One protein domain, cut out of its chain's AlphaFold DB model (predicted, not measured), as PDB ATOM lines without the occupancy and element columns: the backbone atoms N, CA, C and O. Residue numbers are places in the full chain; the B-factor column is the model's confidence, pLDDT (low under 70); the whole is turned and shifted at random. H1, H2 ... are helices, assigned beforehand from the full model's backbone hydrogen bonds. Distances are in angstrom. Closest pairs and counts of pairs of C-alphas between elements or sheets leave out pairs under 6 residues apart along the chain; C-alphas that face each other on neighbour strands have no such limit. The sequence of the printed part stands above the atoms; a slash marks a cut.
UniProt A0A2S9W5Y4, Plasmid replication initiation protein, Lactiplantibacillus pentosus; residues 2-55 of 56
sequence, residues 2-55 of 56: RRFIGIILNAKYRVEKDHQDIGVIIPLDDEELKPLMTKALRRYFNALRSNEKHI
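Overview. This is residues 2 to 55 of the 56 residues of the protein "Plasmid replication initiation protein" of Lactiplantibacillus pentosus (UniProt A0A2S9W5Y4). Two helices and the long link between them make a loose, open frame, with the start of H1 near the first half of H2. The link folds back from the end of H1 to the start of H2, and residues 42 to 55 stick out as a long arm. The printed part has 54 residues, with H1 then H2 and no named strand, and is all helix; it is loose, with a radius of gyration of the C-alphas of 14.5 A and spans of 47 by 23 by 18 A.

Arrangement. Look first at H1, residues 2 to 18, then at H2, residues 33 to 53: they are close but not clearly touching, their closest C-alphas, of Ile 5 and Thr 38, being 7.6 A apart. They run opposite ways at a steep tilt of 60 degrees. In H1 and H2 every O i to N i+4 pair is within hydrogen-bond range.

Along the chain. Find C-alpha 2 at (-24.625, -9.547, -58.000); from there H1 runs 24.3 A to Asp 18. H2 runs 30.6 A from Leu 33 to C-alpha 53 at (-19.857, 14.558, -56.980).

Size, cuts and confidence. The two farthest C-alphas, of Asp 21 and Ile 55, are 47.1 A apart. The link of 14 residues is long, the printed part has no cut, and residues 52 to 55 have pLDDT under 70.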
ATOM      1  N   ARG A   2     -24.693  -8.083 -58.221       83.00
ATOM      2  CA  ARG A   2     -24.625  -9.547 -58.000       83.00
ATOM      3  C   ARG A   2     -23.305 -10.019 -57.363       83.00
ATOM      4  O   ARG A   2     -23.339 -10.733 -56.372       83.00
ATOM      5  N   ARG A   3     -22.154  -9.534 -57.857       87.00
ATOM      6  CA  ARG A   3     -20.826  -9.836 -57.278       87.00
ATOM      7  C   ARG A   3     -20.703  -9.430 -55.804       87.00
ATOM      8  O   ARG A   3     -20.126 -10.165 -55.020       87.00
ATOM      9  N   PHE A   4     -21.258  -8.277 -55.433       85.81
ATOM     10  CA  PHE A   4     -21.177  -7.751 -54.067       85.81
ATOM     11  C   PHE A   4     -22.074  -8.540 -53.106       85.81
ATOM     12  O   PHE A   4     -21.656  -8.875 -52.006       85.81
ATOM     13  N   ILE A   5     -23.271  -8.918 -53.567       86.38
ATOM     14  CA  ILE A   5     -24.168  -9.824 -52.838       86.38
ATOM     15  C   ILE A   5     -23.476 -11.168 -52.581       86.38
ATOM     16  O   ILE A   5     -23.494 -11.652 -51.457       86.38
ATOM     17  N   GLY A   6     -22.797 -11.732 -53.585       89.62
ATOM     18  CA  GLY A   6     -22.036 -12.973 -53.421       89.62
ATOM     19  C   GLY A   6     -20.937 -12.881 -52.356       89.62
ATOM     20  O   GLY A   6     -20.758 -13.825 -51.596       89.62
ATOM     21  N   ILE A   7     -20.240 -11.742 -52.249       92.12
ATOM     22  CA  ILE A   7     -19.235 -11.508 -51.195       92.12
ATOM     23  C   ILE A   7     -19.888 -11.528 -49.809       92.12
ATOM     24  O   ILE A   7     -19.378 -12.190 -48.910       92.12
ATOM     25  N   ILE A   8     -21.022 -10.842 -49.646       90.81
ATOM     26  CA  ILE A   8     -21.746 -10.782 -48.369       90.81
ATOM     27  C   ILE A   8     -22.264 -12.166 -47.973       90.81
ATOM     28  O   ILE A   8     -22.083 -12.572 -46.829       90.81
ATOM     29  N   LEU A   9     -22.850 -12.914 -48.911       91.75
ATOM     30  CA  LEU A   9     -23.341 -14.269 -48.646       91.75
ATOM     31  C   LEU A   9     -22.201 -15.236 -48.291       91.75
ATOM     32  O   LEU A   9     -22.357 -16.056 -47.392       91.75
ATOM     33  N   ASN A  10     -21.032 -15.102 -48.924       94.31
ATOM     34  CA  ASN A  10     -19.846 -15.865 -48.530       94.31
ATOM     35  C   ASN A  10     -19.353 -15.487 -47.128       94.31
ATOM     36  O   ASN A  10     -18.996 -16.364 -46.347       94.31
ATOM     37  N   ALA A  11     -19.328 -14.193 -46.797       94.31
ATOM     38  CA  ALA A  11     -18.943 -13.732 -45.466       94.31
ATOM     39  C   ALA A  11     -19.906 -14.265 -44.394       94.31
ATOM     40  O   ALA A  11     -19.449 -14.807 -43.394       94.31
ATOM     41  N   LYS A  12     -21.218 -14.192 -44.654       93.88
ATOM     42  CA  LYS A  12     -22.269 -14.811 -43.837       93.88
ATOM     43  C   LYS A  12     -21.978 -16.287 -43.590       93.88
ATOM     44  O   LYS A  12     -21.872 -16.693 -42.440       93.88
ATOM     45  N   TYR A  13     -21.752 -17.053 -44.657       94.75
ATOM     46  CA  TYR A  13     -21.472 -18.486 -44.556       94.75
ATOM     47  C   TYR A  13     -20.223 -18.787 -43.716       94.75
ATOM     48  O   TYR A  13     -20.231 -19.706 -42.903       94.75
ATOM     49  N   ARG A  14     -19.150 -17.999 -43.874       96.12
ATOM     50  CA  ARG A  14     -17.940 -18.146 -43.053       96.12
ATOM     51  C   ARG A  14     -18.209 -17.882 -41.578       96.12
ATOM     52  O   ARG A  14     -17.760 -18.658 -40.752       96.12
ATOM     53  N   VAL A  15     -18.949 -16.823 -41.251       95.06
ATOM     54  CA  VAL A  15     -19.270 -16.492 -39.856       95.06
ATOM     55  C   VAL A  15     -20.088 -17.605 -39.206       95.06
ATOM     56  O   VAL A  15     -19.716 -18.048 -38.126       95.06
ATOM     57  N   GLU A  16     -21.137 -18.090 -39.872       95.75
ATOM     58  CA  GLU A  16     -21.963 -19.194 -39.363       95.75
ATOM     59  C   GLU A  16     -21.152 -20.479 -39.172       95.75
ATOM     60  O   GLU A  16     -21.293 -21.157 -38.160       95.75
ATOM     61  N   LYS A  17     -20.270 -20.799 -40.127       95.69
ATOM     62  CA  LYS A  17     -19.424 -21.993 -40.063       95.69
ATOM     63  C   LYS A  17     -18.373 -21.906 -38.956       95.69
ATOM     64  O   LYS A  17     -18.184 -22.872 -38.225       95.69
ATOM     65  N   ASP A  18     -17.682 -20.774 -38.855       96.81
ATOM     66  CA  ASP A  18     -16.571 -20.584 -37.917       96.81
ATOM     67  C   ASP A  18     -17.066 -20.422 -36.463       96.81
ATOM     68  O   ASP A  18     -16.289 -20.637 -35.541       96.81
ATOM     69  N   HIS A  19     -18.347 -20.076 -36.260       95.50
ATOM     70  CA  HIS A  19     -18.970 -19.834 -34.947       95.50
ATOM     71  C   HIS A  19     -20.185 -20.744 -34.698       95.50
ATOM     72  O   HIS A  19     -21.167 -20.358 -34.052       95.50
ATOM     73  N   GLN A  20     -20.159 -21.953 -35.261       92.38
ATOM     74  CA  GLN A  20     -21.245 -22.919 -35.107       92.38
ATOM     75  C   GLN A  20     -21.419 -23.358 -33.641       92.38
ATOM     76  O   GLN A  20     -22.527 -23.673 -33.212       92.38
ATOM     77  N   ASP A  21     -20.337 -23.348 -32.865       94.56
ATOM     78  CA  ASP A  21     -20.282 -23.690 -31.442       94.56
ATOM     79  C   ASP A  21     -21.160 -22.787 -30.564       94.56
ATOM     80  O   ASP A  21     -21.757 -23.258 -29.598       94.56
ATOM     81  N   ILE A  22     -21.295 -21.511 -30.935       94.88
ATOM     82  CA  ILE A  22     -22.158 -20.539 -30.249       94.88
ATOM     83  C   ILE A  22     -23.531 -20.370 -30.922       94.88
ATOM     84  O   ILE A  22     -24.319 -19.520 -30.510       94.88
ATOM     85  N   GLY A  23     -23.837 -21.173 -31.948       91.94
ATOM     86  CA  GLY A  23     -25.152 -21.207 -32.592       91.94
ATOM     87  C   GLY A  23     -25.503 -19.958 -33.409       91.94
ATOM     88  O   GLY A  23     -26.677 -19.595 -33.493       91.94
ATOM     89  N   VAL A  24     -24.515 -19.278 -34.003       92.94
ATOM     90  CA  VAL A  24     -24.771 -18.103 -34.852       92.94
ATOM     91  C   VAL A  24     -25.514 -18.505 -36.130       92.94
ATOM     92  O   VAL A  24     -25.040 -19.332 -36.904       92.94
ATOM     93  N   ILE A  25     -26.660 -17.860 -36.371       91.50
ATOM     94  CA  ILE A  25     -27.476 -18.007 -37.584       91.50
ATOM     95  C   ILE A  25     -27.822 -16.613 -38.104       91.50
ATOM     96  O   ILE A  25     -28.317 -15.765 -37.360       91.50
ATOM     97  N   ILE A  26     -27.578 -16.368 -39.390       90.25
ATOM     98  CA  ILE A  26     -27.813 -15.078 -40.037       90.25
ATOM     99  C   ILE A  26     -28.685 -15.319 -41.281       90.25
ATOM    100  O   ILE A  26     -28.152 -15.705 -42.310       90.25
ATOM    101  N   PRO A  27     -29.996 -15.036 -41.288       88.00
ATOM    102  CA  PRO A  27     -30.914 -15.517 -42.335       88.00
ATOM    103  C   PRO A  27     -30.832 -14.784 -43.698       88.00
ATOM    104  O   PRO A  27     -31.826 -14.643 -44.396       88.00
ATOM    105  N   LEU A  28     -29.669 -14.277 -44.124       86.31
ATOM    106  CA  LEU A  28     -29.514 -13.452 -45.342       86.31
ATOM    107  C   LEU A  28     -29.770 -14.182 -46.676       86.31
ATOM    108  O   LEU A  28     -29.803 -13.549 -47.733       86.31
ATOM    109  N   ASP A  29     -29.898 -15.500 -46.640       82.81
ATOM    110  CA  ASP A  29     -30.217 -16.393 -47.749       82.81
ATOM    111  C   ASP A  29     -31.715 -16.469 -48.074       82.81
ATOM    112  O   ASP A  29     -32.059 -16.863 -49.195       82.81
ATOM    113  N   ASP A  30     -32.574 -16.013 -47.158       88.06
ATOM    114  CA  ASP A  30     -34.015 -15.896 -47.364       88.06
ATOM    115  C   ASP A  30     -34.328 -15.034 -48.604       88.06
ATOM    116  O   ASP A  30     -33.789 -13.935 -48.802       88.06
ATOM    117  N   GLU A  31     -35.195 -15.549 -49.479       85.31
ATOM    118  CA  GLU A  31     -35.590 -14.865 -50.705       85.31
ATOM    119  C   GLU A  31     -36.294 -13.532 -50.443       85.31
ATOM    120  O   GLU A  31     -36.109 -12.597 -51.226       85.31
ATOM    121  N   GLU A  32     -37.003 -13.396 -49.323       87.50
ATOM    122  CA  GLU A  32     -37.681 -12.159 -48.936       87.50
ATOM    123  C   GLU A  32     -36.698 -11.077 -48.461       87.50
ATOM    124  O   GLU A  32     -36.953  -9.874 -48.601       87.50
ATOM    125  N   LEU A  33     -35.519 -11.475 -47.973       84.25
ATOM    126  CA  LEU A  33     -34.498 -10.552 -47.471       84.25
ATOM    127  C   LEU A  33     -33.538 -10.069 -48.570       84.25
ATOM    128  O   LEU A  33     -32.983  -8.964 -48.470       84.25
ATOM    129  N   LYS A  34     -33.389 -10.817 -49.674       83.56
ATOM    130  CA  LYS A  34     -32.549 -10.422 -50.827       83.56
ATOM    131  C   LYS A  34     -32.932  -9.050 -51.421       83.56
ATOM    132  O   LYS A  34     -32.018  -8.244 -51.672       83.56
ATOM    133  N   PRO A  35     -34.225  -8.712 -51.635       87.94
ATOM    134  CA  PRO A  35     -34.636  -7.382 -52.083       87.94
ATOM    135  C   PRO A  35     -34.256  -6.273 -51.097       87.94
ATOM    136  O   PRO A  35     -33.764  -5.220 -51.518       87.94
ATOM    137  N   LEU A  36     -34.432  -6.511 -49.792       89.50
ATOM    138  CA  LEU A  36     -34.141  -5.537 -48.736       89.50
ATOM    139  C   LEU A  36     -32.643  -5.232 -48.655       89.50
ATOM    140  O   LEU A  36     -32.249  -4.062 -48.695       89.50
ATOM    141  N   MET A  37     -31.805  -6.271 -48.651       87.44
ATOM    142  CA  MET A  37     -30.347  -6.137 -48.675       87.44
ATOM    143  C   MET A  37     -29.887  -5.373 -49.924       87.44
ATOM    144  O   MET A  37     -29.106  -4.423 -49.835       87.44
ATOM    145  N   THR A  38     -30.423  -5.721 -51.096       88.12
ATOM    146  CA  THR A  38     -30.078  -5.044 -52.354       88.12
ATOM    147  C   THR A  38     -30.457  -3.561 -52.321       88.12
ATOM    148  O   THR A  38     -29.679  -2.714 -52.771       88.12
ATOM    149  N   LYS A  39     -31.636  -3.226 -51.780       91.56
ATOM    150  CA  LYS A  39     -32.107  -1.842 -51.631       91.56
ATOM    151  C   LYS A  39     -31.212  -1.046 -50.682       91.56
ATOM    152  O   LYS A  39     -30.827   0.076 -51.020       91.56
ATOM    153  N   ALA A  40     -30.849  -1.621 -49.535       90.31
ATOM    154  CA  ALA A  40     -29.974  -0.981 -48.555       90.31
ATOM    155  C   ALA A  40     -28.580  -0.696 -49.140       90.31
ATOM    156  O   ALA A  40     -28.105   0.439 -49.073       90.31
ATOM    157  N   LEU A  41     -27.972  -1.685 -49.803       90.12
ATOM    158  CA  LEU A  41     -26.665  -1.535 -50.449       90.12
ATOM    159  C   LEU A  41     -26.697  -0.489 -51.562       90.12
ATOM    160  O   LEU A  41     -25.810   0.356 -51.649       90.12
ATOM    161  N   ARG A  42     -27.739  -0.502 -52.401       91.62
ATOM    162  CA  ARG A  42     -27.908   0.507 -53.453       91.62
ATOM    163  C   ARG A  42     -27.981   1.915 -52.867       91.62
ATOM    164  O   ARG A  42     -27.331   2.811 -53.392       91.62
ATOM    165  N   ARG A  43     -28.734   2.108 -51.778       92.75
ATOM    166  CA  ARG A  43     -28.820   3.401 -51.084       92.75
ATOM    167  C   ARG A  43     -27.454   3.853 -50.567       92.75
ATOM    168  O   ARG A  43     -27.090   5.001 -50.791       92.75
ATOM    169  N   TYR A  44     -26.697   2.952 -49.942       90.31
ATOM    170  CA  TYR A  44     -25.348   3.240 -49.450       90.31
ATOM    171  C   TYR A  44     -24.405   3.691 -50.575       90.31
ATOM    172  O   TYR A  44     -23.833   4.777 -50.506       90.31
ATOM    173  N   PHE A  45     -24.304   2.918 -51.660       88.38
ATOM    174  CA  PHE A  45     -23.435   3.279 -52.785       88.38
ATOM    175  C   PHE A  45     -23.877   4.558 -53.500       88.38
ATOM    176  O   PHE A  45     -23.032   5.320 -53.963       88.38
ATOM    177  N   ASN A  46     -25.184   4.818 -53.574       90.19
ATOM    178  CA  ASN A  46     -25.688   6.072 -54.123       90.19
ATOM    179  C   ASN A  46     -25.251   7.279 -53.280       90.19
ATOM    180  O   ASN A  46     -24.863   8.286 -53.864       90.19
ATOM    181  N   ALA A  47     -25.273   7.166 -51.948       89.31
ATOM    182  CA  ALA A  47     -24.813   8.226 -51.049       89.31
ATOM    183  C   ALA A  47     -23.302   8.477 -51.181       89.31
ATOM    184  O   ALA A  47     -22.865   9.622 -51.259       89.31
ATOM    185  N   LEU A  48     -22.498   7.411 -51.291       88.38
ATOM    186  CA  LEU A  48     -21.063   7.550 -51.558       88.38
ATOM    187  C   LEU A  48     -20.808   8.282 -52.883       88.38
ATOM    188  O   LEU A  48     -20.051   9.248 -52.927       88.38
ATOM    189  N   ARG A  49     -21.514   7.882 -53.947       85.38
ATOM    190  CA  ARG A  49     -21.365   8.489 -55.276       85.38
ATOM    191  C   ARG A  49     -21.876   9.932 -55.333       85.38
ATOM    192  O   ARG A  49     -21.363  10.714 -56.128       85.38
ATOM    193  N   SER A  50     -22.902  10.301 -54.560       82.19
ATOM    194  CA  SER A  50     -23.345  11.700 -54.487       82.19
ATOM    195  C   SER A  50     -22.322  12.564 -53.764       82.19
ATOM    196  O   SER A  50     -22.024  13.649 -54.245       82.19
ATOM    197  N   ASN A  51     -21.730  12.067 -52.676       73.88
ATOM    198  CA  ASN A  51     -20.708  12.801 -51.933       73.88
ATOM    199  C   ASN A  51     -19.449  13.042 -52.779       73.88
ATOM    200  O   ASN A  51     -18.934  14.154 -52.780       73.88
ATOM    201  N   GLU A  52     -19.021  12.064 -53.584       65.94
ATOM    202  CA  GLU A  52     -17.925  12.247 -54.551       65.94
ATOM    203  C   GLU A  52     -18.220  13.339 -55.591       65.94
ATOM    204  O   GLU A  52     -17.318  14.064 -55.997       65.94
ATOM    205  N   LYS A  53     -19.480  13.508 -56.015       61.78
ATOM    206  CA  LYS A  53     -19.857  14.558 -56.980       61.78
ATOM    207  C   LYS A  53     -19.803  15.974 -56.403       61.78
ATOM    208  O   LYS A  53     -19.757  16.920 -57.187       61.78
ATOM    209  N   HIS A  54     -19.853  16.116 -55.080       58.81
ATOM    210  CA  HIS A  54     -19.775  17.403 -54.385       58.81
ATOM    211  C   HIS A  54     -18.337  17.817 -54.045       58.81
ATOM    212  O   HIS A  54     -18.126  18.952 -53.633       58.81
ATOM    213  N   ILE A  55     -17.357  16.935 -54.259       54.75
ATOM    214  CA  ILE A  55     -15.934  17.277 -54.237       54.75
ATOM    215  C   ILE A  55     -15.566  17.716 -55.664       54.75
ATOM    216  O   ILE A  55     -15.173  16.903 -56.502       54.75
TER     217      ILE A  55